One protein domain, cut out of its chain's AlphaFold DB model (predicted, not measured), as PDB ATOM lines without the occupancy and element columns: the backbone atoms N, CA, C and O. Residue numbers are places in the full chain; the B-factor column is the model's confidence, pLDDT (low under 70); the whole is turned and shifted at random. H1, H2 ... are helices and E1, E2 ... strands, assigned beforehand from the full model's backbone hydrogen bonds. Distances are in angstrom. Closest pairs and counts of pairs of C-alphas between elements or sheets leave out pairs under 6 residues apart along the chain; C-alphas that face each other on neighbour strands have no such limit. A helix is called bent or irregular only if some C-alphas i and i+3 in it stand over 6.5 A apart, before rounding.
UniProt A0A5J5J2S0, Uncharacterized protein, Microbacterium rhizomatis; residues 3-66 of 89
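AT A GLANCE: This is residues 3 to 66 of the 89 residues of an uncharacterized protein of Microbacterium rhizomatis (UniProt A0A5J5J2S0). A small, twisted sheet of three strands, E4, E1 and E5, forms a wall with the short helix H1 over one face. The hairpin of E2 and E3 sits at one end of the elongated domain, and the helix H2 makes the other end, packing on H1 with residues 55 to 59. The printed part has 64 residues, with five named strands and two named helices in the order E1, E2, E3, E4, H1, E5, H2. The three-stranded sheet runs E4, E1, E5, antiparallel throughout, and the class is mixed, helices and strands. The whole is compact, with a radius of gyration of the C-alphas of 11.8 A, and spans 33 by 21 by 18 A.

IN THESE COORDINATES: In the larger sheet, E1 is residues 3 to 6, 10.3 A long, and its C-alpha 3 is at (209.052, 175.994, 170.370). E4 is residues 28 to 31, also 10.3 A, and E5 is residues 46 to 50, 11.7 A. H1 is residues 33 to 40, 10.7 A from first to last C-alpha; it is irregular, but only just, with C-alphas 34 and 37 at 6.9 A. E2 is residues 13 to 15, 6.1 A, and E3 is residues 21 to 23, 6.2 A. H2 is residues 53 to 64, 15.9 A, and its C-alpha 64 is at (210.099, 195.801, 183.700).

HOW THE PARTS SIT: The inner strand E1 is antiparallel to E5 at 152 degrees, with N 5 and O 47 at 2.8 A, within hydrogen-bond range. It is antiparallel to E4 at 131 degrees, with N 4 and O 29 at 2.8 A. The sheet is only just strongly twisted, its C-alphas lying up to 4.1 A off the best plane. H1 is on it at a height of 7.8 A, only just over E4, with 3 C-alphas falling on that strand. On the local plane it runs along the strands, only just, at 27 degrees to E4. E4, H1 and E5 form a split strand-helix-strand unit, two strands of one sheet with a helix between them along the chain and E1 between them in the sheet; its crossover is right-handed. H1 and H2 touch, closest at the C-alphas of Ser 37 and Val 55, 5.5 A, at a steep tilt of 56 degrees, the same way. H2 is not on the sheet. The hairpin E2 and E3 is antiparallel at 134 degrees, with N 23 and O 13 at 2.8 A; the closest C-alphas of E1 and E3 are those of Asn 6 and Val 23, 6.7 A. Both its strands are apart from H1 and H2. In H2 every O i to N i+4 pair is within hydrogen-bond range; in H1 1 of 4 is, beside 3 of 5 O i to N i+3 pairs.

THE WHOLE: The two C-alphas farthest apart, those of Lys 24 and Asp 65, are 33.9 A apart. The printed part has no cut and no long link; E1 to E2 is short and the others are tight. The mean pLDDT of the printed part is 86.7, and residues 65 to 66 are under 70.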
ATOM      1  N   LYS A   3     209.603 176.155 171.713       93.31
ATOM      2  CA  LYS A   3     209.052 175.994 170.370       93.31
ATOM      3  C   LYS A   3     208.395 177.287 169.912       93.31
ATOM      4  O   LYS A   3     207.526 177.833 170.596       93.31
ATOM      5  N   PHE A   4     208.767 177.730 168.721       93.94
ATOM      6  CA  PHE A   4     208.239 178.924 168.079       93.94
ATOM      7  C   PHE A   4     207.693 178.590 166.697       93.94
ATOM      8  O   PHE A   4     208.080 177.608 166.070       93.94
ATOM      9  N   LYS A   5     206.796 179.436 166.207       93.81
ATOM     10  CA  LYS A   5     206.243 179.380 164.863       93.81
ATOM     11  C   LYS A   5     206.542 180.682 164.145       93.81
ATOM     12  O   LYS A   5     206.280 181.758 164.678       93.81
ATOM     13  N   ASN A   6     207.077 180.596 162.931       94.31
ATOM     14  CA  ASN A   6     207.250 181.780 162.099       94.31
ATOM     15  C   ASN A   6     205.867 182.267 161.641       94.31
ATOM     16  O   ASN A   6     205.178 181.580 160.893       94.31
ATOM     17  N   VAL A   7     205.463 183.452 162.086       94.50
ATOM     18  CA  VAL A   7     204.217 184.124 161.676       94.50
ATOM     19  C   VAL A   7     204.499 185.390 160.866       94.50
ATOM     20  O   VAL A   7     203.597 186.180 160.597       94.50
ATOM     21  N   SER A   8     205.752 185.579 160.447       90.50
ATOM     22  CA  SER A   8     206.187 186.757 159.715       90.50
ATOM     23  C   SER A   8     205.462 186.892 158.373       90.50
ATOM     24  O   SER A   8     205.393 185.923 157.599       90.50
ATOM     25  N   PRO A   9     204.987 188.107 158.033       87.81
ATOM     26  CA  PRO A   9     204.392 188.393 156.732       87.81
ATOM     27  C   PRO A   9     205.430 188.399 155.600       87.81
ATOM     28  O   PRO A   9     205.058 188.390 154.430       87.81
ATOM     29  N   LEU A  10     206.727 188.409 155.933       87.44
ATOM     30  CA  LEU A  10     207.823 188.391 154.963       87.44
ATOM     31  C   LEU A  10     208.044 187.003 154.339       87.44
ATOM     32  O   LEU A  10     208.767 186.884 153.352       87.44
ATOM     33  N   GLY A  11     207.407 185.959 154.877       88.81
ATOM     34  CA  GLY A  11     207.543 184.596 154.376       88.81
ATOM     35  C   GLY A  11     208.625 183.817 155.118       88.81
ATOM     36  O   GLY A  11     208.582 183.711 156.343       88.81
ATOM     37  N   ALA A  12     209.544 183.193 154.380       91.19
ATOM     38  CA  ALA A  12     210.608 182.391 154.980       91.19
ATOM     39  C   ALA A  12     211.685 183.282 155.619       91.19
ATOM     40  O   ALA A  12     212.103 184.267 155.014       91.19
ATOM     41  N   LEU A  13     212.126 182.920 156.823       89.69
ATOM     42  CA  LEU A  13     213.155 183.635 157.577       89.69
ATOM     43  C   LEU A  13     214.336 182.719 157.862       89.69
ATOM     44  O   LEU A  13     214.147 181.628 158.395       89.69
ATOM     45  N   ASP A  14     215.543 183.174 157.548       90.38
ATOM     46  CA  ASP A  14     216.769 182.467 157.905       90.38
ATOM     47  C   ASP A  14     217.106 182.720 159.373       90.38
ATOM     48  O   ASP A  14     217.348 183.853 159.791       90.38
ATOM     49  N   ILE A  15     217.095 181.649 160.167       84.94
ATOM     50  CA  ILE A  15     217.360 181.720 161.602       84.94
ATOM     51  C   ILE A  15     218.782 181.224 161.866       84.94
ATOM     52  O   ILE A  15     219.087 180.043 161.687       84.94
ATOM     53  N   ASP A  16     219.649 182.128 162.323       85.62
ATOM     54  CA  ASP A  16     221.076 181.863 162.557       85.62
ATOM     55  C   ASP A  16     221.301 180.710 163.547       85.62
ATOM     56  O   ASP A  16     222.063 179.784 163.274       85.62
ATOM     57  N   VAL A  17     220.511 180.674 164.625       83.75
ATOM     58  CA  VAL A  17     220.595 179.642 165.676       83.75
ATOM     59  C   VAL A  17     220.182 178.243 165.199       83.75
ATOM     60  O   VAL A  17     220.469 177.253 165.864       83.75
ATOM     61  N   LEU A  18     219.541 178.148 164.028       82.38
ATOM     62  CA  LEU A  18     219.223 176.893 163.340       82.38
ATOM     63  C   LEU A  18     220.237 176.560 162.232       82.38
ATOM     64  O   LEU A  18     219.962 175.715 161.380       82.38
ATOM     65  N   GLY A  19     221.389 177.238 162.214       81.50
ATOM     66  CA  GLY A  19     222.412 177.102 161.182       81.50
ATOM     67  C   GLY A  19     222.035 177.792 159.873       81.50
ATOM     68  O   GLY A  19     222.262 177.220 158.809       81.50
ATOM     69  N   LEU A  20     221.428 178.986 159.946       76.69
ATOM     70  CA  LEU A  20     220.888 179.730 158.793       76.69
ATOM     71  C   LEU A  20     219.833 178.935 158.014       76.69
ATOM     72  O   LEU A  20     219.704 179.042 156.796       76.69
ATOM     73  N   ARG A  21     219.077 178.091 158.717       82.44
ATOM     74  CA  ARG A  21     217.969 177.371 158.106       82.44
ATOM     75  C   ARG A  21     216.797 178.330 157.915       82.44
ATOM     76  O   ARG A  21     216.280 178.877 158.889       82.44
ATOM     77  N   GLY A  22     216.340 178.453 156.672       85.88
ATOM     78  CA  GLY A  22     215.095 179.134 156.334       85.88
ATOM     79  C   GLY A  22     213.880 178.418 156.924       85.88
ATOM     80  O   GLY A  22     213.541 177.312 156.498       85.88
ATOM     81  N   VAL A  23     213.211 179.055 157.882       90.12
ATOM     82  CA  VAL A  23     211.938 178.619 158.468       90.12
ATOM     83  C   VAL A  23     210.803 179.278 157.704       90.12
ATOM     84  O   VAL A  23     210.708 180.504 157.657       90.12
ATOM     85  N   LYS A  24     209.923 178.485 157.094       92.38
ATOM     86  CA  LYS A  24     208.792 179.016 156.312       92.38
ATOM     87  C   LYS A  24     207.736 179.667 157.204       92.38
ATOM     88  O   LYS A  24     207.573 179.292 158.357       92.38
ATOM     89  N   SER A  25     206.964 180.601 156.655       93.06
ATOM     90  CA  SER A  25     205.793 181.128 157.365       93.06
ATOM     91  C   SER A  25     204.800 179.995 157.652       93.06
ATOM     92  O   SER A  25     204.516 179.162 156.788       93.06
ATOM     93  N   GLY A  26     204.320 179.937 158.888       91.25
ATOM     94  CA  GLY A  26     203.521 178.855 159.449       91.25
ATOM     95  C   GLY A  26     204.321 177.653 159.958       91.25
ATOM     96  O   GLY A  26     203.722 176.788 160.596       91.25
ATOM     97  N   GLU A  27     205.631 177.584 159.705       92.25
ATOM     98  CA  GLU A  27     206.486 176.482 160.145       92.25
ATOM     99  C   GLU A  27     206.908 176.661 161.602       92.25
ATOM    100  O   GLU A  27     207.201 177.770 162.063       92.25
ATOM    101  N   GLU A  28     206.924 175.545 162.321       93.62
ATOM    102  CA  GLU A  28     207.346 175.482 163.709       93.62
ATOM    103  C   GLU A  28     208.806 175.029 163.811       93.62
ATOM    104  O   GLU A  28     209.253 174.153 163.071       93.62
ATOM    105  N   PHE A  29     209.535 175.601 164.761       91.44
ATOM    106  CA  PHE A  29     210.934 175.304 165.026       91.44
ATOM    107  C   PHE A  29     211.226 175.362 166.525       91.44
ATOM    108  O   PHE A  29     210.500 175.988 167.295       91.44
ATOM    109  N   GLU A  30     212.299 174.696 166.937       92.25
ATOM    110  CA  GLU A  30     212.725 174.614 168.332       92.25
ATOM    111  C   GLU A  30     214.046 175.351 168.517       92.25
ATOM    112  O   GLU A  30     214.942 175.256 167.678       92.25
ATOM    113  N   VAL A  31     214.179 176.064 169.630       90.69
ATOM    114  CA  VAL A  31     215.401 176.764 170.026       90.69
ATOM    115  C   VAL A  31     215.754 176.433 171.478       90.69
ATOM    116  O   VAL A  31     214.872 176.092 172.279       90.69
ATOM    117  N   PRO A  32     217.038 176.518 171.852       90.12
ATOM    118  CA  PRO A  32     217.443 176.414 173.249       90.12
ATOM    119  C   PRO A  32     216.847 177.552 174.085       90.12
ATOM    120  O   PRO A  32     216.678 178.673 173.603       90.12
ATOM    121  N   ASP A  33     216.537 177.261 175.351       87.88
ATOM    122  CA  ASP A  33     215.849 178.198 176.253       87.88
ATOM    123  C   ASP A  33     216.651 179.488 176.480       87.88
ATOM    124  O   ASP A  33     216.068 180.560 176.593       87.88
ATOM    125  N   GLU A  34     217.984 179.393 176.441       86.00
ATOM    126  CA  GLU A  34     218.919 180.522 176.561       86.00
ATOM    127  C   GLU A  34     218.743 181.573 175.454       86.00
ATOM    128  O   GLU A  34     219.059 182.741 175.647       86.00
ATOM    129  N   LEU A  35     218.250 181.162 174.281       86.62
ATOM    130  CA  LEU A  35     218.014 182.053 173.141       86.62
ATOM    131  C   LEU A  35     216.534 182.403 172.992       86.62
ATOM    132  O   LEU A  35     216.195 183.359 172.298       86.62
ATOM    133  N   ALA A  36     215.644 181.658 173.650       89.19
ATOM    134  CA  ALA A  36     214.201 181.804 173.531       89.19
ATOM    135  C   ALA A  36     213.704 183.195 173.964       89.19
ATOM    136  O   ALA A  36     212.765 183.711 173.358       89.19
ATOM    137  N   SER A  37     214.357 183.838 174.938       88.38
ATOM    138  CA  SER A  37     214.002 185.189 175.400       88.38
ATOM    139  C   SER A  37     214.137 186.241 174.290       88.38
ATOM    140  O   SER A  37     213.325 187.163 174.217       88.38
ATOM    141  N   MET A  38     215.068 186.058 173.345       84.69
ATOM    142  CA  MET A  38     215.214 186.940 172.178       84.69
ATOM    143  C   MET A  38     214.040 186.822 171.194       84.69
ATOM    144  O   MET A  38     213.665 187.810 170.563       84.69
ATOM    145  N   PHE A  39     213.438 185.634 171.077       88.06
ATOM    146  CA  PHE A  39     212.299 185.386 170.185       88.06
ATOM    147  C   PHE A  39     210.970 185.832 170.803       88.06
ATOM    148  O   PHE A  39     210.102 186.320 170.080       88.06
ATOM    149  N   VAL A  40     210.818 185.729 172.130       88.94
ATOM    150  CA  VAL A  40     209.613 186.186 172.855       88.94
ATOM    151  C   VAL A  40     209.338 187.672 172.612       88.94
ATOM    152  O   VAL A  40     208.184 188.062 172.443       88.94
ATOM    153  N   GLY A  41     210.381 188.499 172.496       84.31
ATOM    154  CA  GLY A  41     210.230 189.927 172.203       84.31
ATOM    155  C   GLY A  41     209.792 190.265 170.774       84.31
ATOM    156  O   GLY A  41     209.472 191.417 170.489       84.31
ATOM    157  N   GLN A  42     209.756 189.292 169.864       87.81
ATOM    158  CA  GLN A  42     209.486 189.495 168.440       87.81
ATOM    159  C   GLN A  42     208.096 188.991 168.033       87.81
ATOM    160  O   GLN A  42     207.935 188.305 167.024       87.81
ATOM    161  N   VAL A  43     207.067 189.386 168.786       85.31
ATOM    162  CA  VAL A  43     205.666 188.940 168.618       85.31
ATOM    163  C   VAL A  43     205.063 189.163 167.221       85.31
ATOM    164  O   VAL A  43     204.113 188.486 166.843       85.31
ATOM    165  N   GLY A  44     205.600 190.095 166.425       84.94
ATOM    166  CA  GLY A  44     205.168 190.318 165.035       84.94
ATOM    167  C   GLY A  44     205.824 189.387 164.007       84.94
ATOM    168  O   GLY A  44     205.508 189.447 162.822       84.94
ATOM    169  N   THR A  45     206.788 188.574 164.434       89.56
ATOM    170  CA  THR A  45     207.614 187.707 163.581       89.56
ATOM    171  C   THR A  45     207.512 186.250 164.022       89.56
ATOM    172  O   THR A  45     207.388 185.362 163.177       89.56
ATOM    173  N   PHE A  46     207.496 186.006 165.332       91.81
ATOM    174  CA  PHE A  46     207.462 184.677 165.924       91.81
ATOM    175  C   PHE A  46     206.340 184.559 166.956       91.81
ATOM    176  O   PHE A  46     206.141 185.438 167.790       91.81
ATOM    177  N   GLU A  47     205.621 183.443 166.902       92.19
ATOM    178  CA  GLU A  47     204.599 183.058 167.871       92.19
ATOM    179  C   GLU A  47     205.157 181.940 168.757       92.19
ATOM    180  O   GLU A  47     205.625 180.918 168.252       92.19
ATOM    181  N   GLY A  48     205.144 182.128 170.077       91.94
ATOM    182  CA  GLY A  48     205.562 181.099 171.028       91.94
ATOM    183  C   GLY A  48     204.510 179.996 171.131       91.94
ATOM    184  O   GLY A  48     203.437 180.228 171.679       91.94
ATOM    185  N   VAL A  49     204.817 178.803 170.619       91.31
ATOM    186  CA  VAL A  49     203.912 177.641 170.666       91.31
ATOM    187  C   VAL A  49     204.079 176.884 171.979       91.31
ATOM    188  O   VAL A  49     203.098 176.494 172.605       91.31
ATOM    189  N   GLU A  50     205.325 176.698 172.410       92.12
ATOM    190  CA  GLU A  50     205.661 176.044 173.672       92.12
ATOM    191  C   GLU A  50     206.874 176.751 174.272       92.12
ATOM    192  O   GLU A  50     208.019 176.421 173.979       92.12
ATOM    193  N   VAL A  51     206.623 177.792 175.065       89.38
ATOM    194  CA  VAL A  51     207.678 178.596 175.693       89.38
ATOM    195  C   VAL A  51     207.658 178.342 177.201       89.38
ATOM    196  O   VAL A  51     206.594 178.449 177.817       89.38
ATOM    197  N   PRO A  52     208.804 178.017 177.827       89.75
ATOM    198  CA  PRO A  52     208.858 177.840 179.268       89.75
ATOM    199  C   PRO A  52     208.483 179.142 179.986       89.75
ATOM    200  O   PRO A  52     208.947 180.216 179.598       89.75
ATOM    201  N   PRO A  53     207.729 179.075 181.096       86.38
ATOM    202  CA  PRO A  53     207.317 180.268 181.834       86.38
ATOM    203  C   PRO A  53     208.507 181.049 182.405       86.38
ATOM    204  O   PRO A  53     208.417 182.261 182.559       86.38
ATOM    205  N   ALA A  54     209.634 180.379 182.671       87.00
ATOM    206  CA  ALA A  54     210.869 181.027 183.109       87.00
ATOM    207  C   ALA A  54     211.425 182.003 182.057       87.00
ATOM    208  O   ALA A  54     211.858 183.088 182.417       87.00
ATOM    209  N   VAL A  55     211.345 181.655 180.768       86.62
ATOM    210  CA  VAL A  55     211.795 182.513 179.658       86.62
ATOM    211  C   VAL A  55     210.893 183.740 179.526       86.62
ATOM    212  O   VAL A  55     211.371 184.852 179.324       86.62
ATOM    213  N   VAL A  56     209.578 183.548 179.668       84.44
ATOM    214  CA  VAL A  56     208.608 184.654 179.627       84.44
ATOM    215  C   VAL A  56     208.817 185.592 180.815       84.44
ATOM    216  O   VAL A  56     208.821 186.803 180.631       84.44
ATOM    217  N   ALA A  57     209.040 185.045 182.013       85.69
ATOM    218  CA  ALA A  57     209.321 185.827 183.213       85.69
ATOM    219  C   ALA A  57     210.659 186.577 183.128       85.69
ATOM    220  O   ALA A  57     210.744 187.704 183.596       85.69
ATOM    221  N   GLU A  58     211.689 185.984 182.520       83.75
ATOM    222  CA  GLU A  58     212.973 186.649 182.279       83.75
ATOM    223  C   GLU A  58     212.815 187.838 181.325       83.75
ATOM    224  O   GLU A  58     213.320 188.923 181.605       83.75
ATOM    225  N   TRP A  59     212.064 187.668 180.232       82.31
ATOM    226  CA  TRP A  59     211.794 188.757 179.293       82.31
ATOM    227  C   TRP A  59     210.909 189.854 179.907       82.31
ATOM    228  O   TRP A  59     211.180 191.038 179.724       82.31
ATOM    229  N   ASP A  60     209.884 189.479 180.678       82.12
ATOM    230  CA  ASP A  60     209.026 190.415 181.416       82.12
ATOM    231  C   ASP A  60     209.810 191.194 182.481       82.12
ATOM    232  O   ASP A  60     209.647 192.409 182.606       82.12
ATOM    233  N   ALA A  61     210.730 190.527 183.186       82.44
ATOM    234  CA  ALA A  61     211.646 191.166 184.125       82.44
ATOM    235  C   ALA A  61     212.611 192.123 183.410       82.44
ATOM    236  O   ALA A  61     212.798 193.237 183.883       82.44
ATOM    237  N   TYR A  62     213.162 191.738 182.254       74.56
ATOM    238  CA  TYR A  62     214.016 192.604 181.435       74.56
ATOM    239  C   TYR A  62     213.273 193.853 180.929       74.56
ATOM    240  O   TYR A  62     213.829 194.945 180.918       74.56
ATOM    241  N   MET A  63     212.003 193.713 180.536       74.19
ATOM    242  CA  MET A  63     211.169 194.843 180.106       74.19
ATOM    243  C   MET A  63     210.666 195.694 181.284       74.19
ATOM    244  O   MET A  63     210.440 196.892 181.115       74.19
ATOM    245  N   SER A  64     210.492 195.099 182.469       73.62
ATOM    246  CA  SER A  64     210.099 195.801 183.700       73.62
ATOM    247  C   SER A  64     211.254 196.554 184.358       73.62
ATOM    248  O   SER A  64     211.030 197.636 184.896       73.62
ATOM    249  N   ASP A  65     212.482 196.034 184.292       62.69
ATOM    250  CA  ASP A  65     213.710 196.674 184.795       62.69
ATOM    251  C   ASP A  65     214.275 197.696 183.797       62.69
ATOM    252  O   ASP A  65     215.481 197.900 183.703       62.69
ATOM    253  N   GLY A  66     213.400 198.336 183.016       54.31
ATOM    254  CA  GLY A  66     213.750 199.399 182.084       54.31
ATOM    255  C   GLY A  66     214.312 200.631 182.794       54.31
ATOM    256  O   GLY A  66     213.665 201.677 182.834       54.31
TER     257      GLY A  66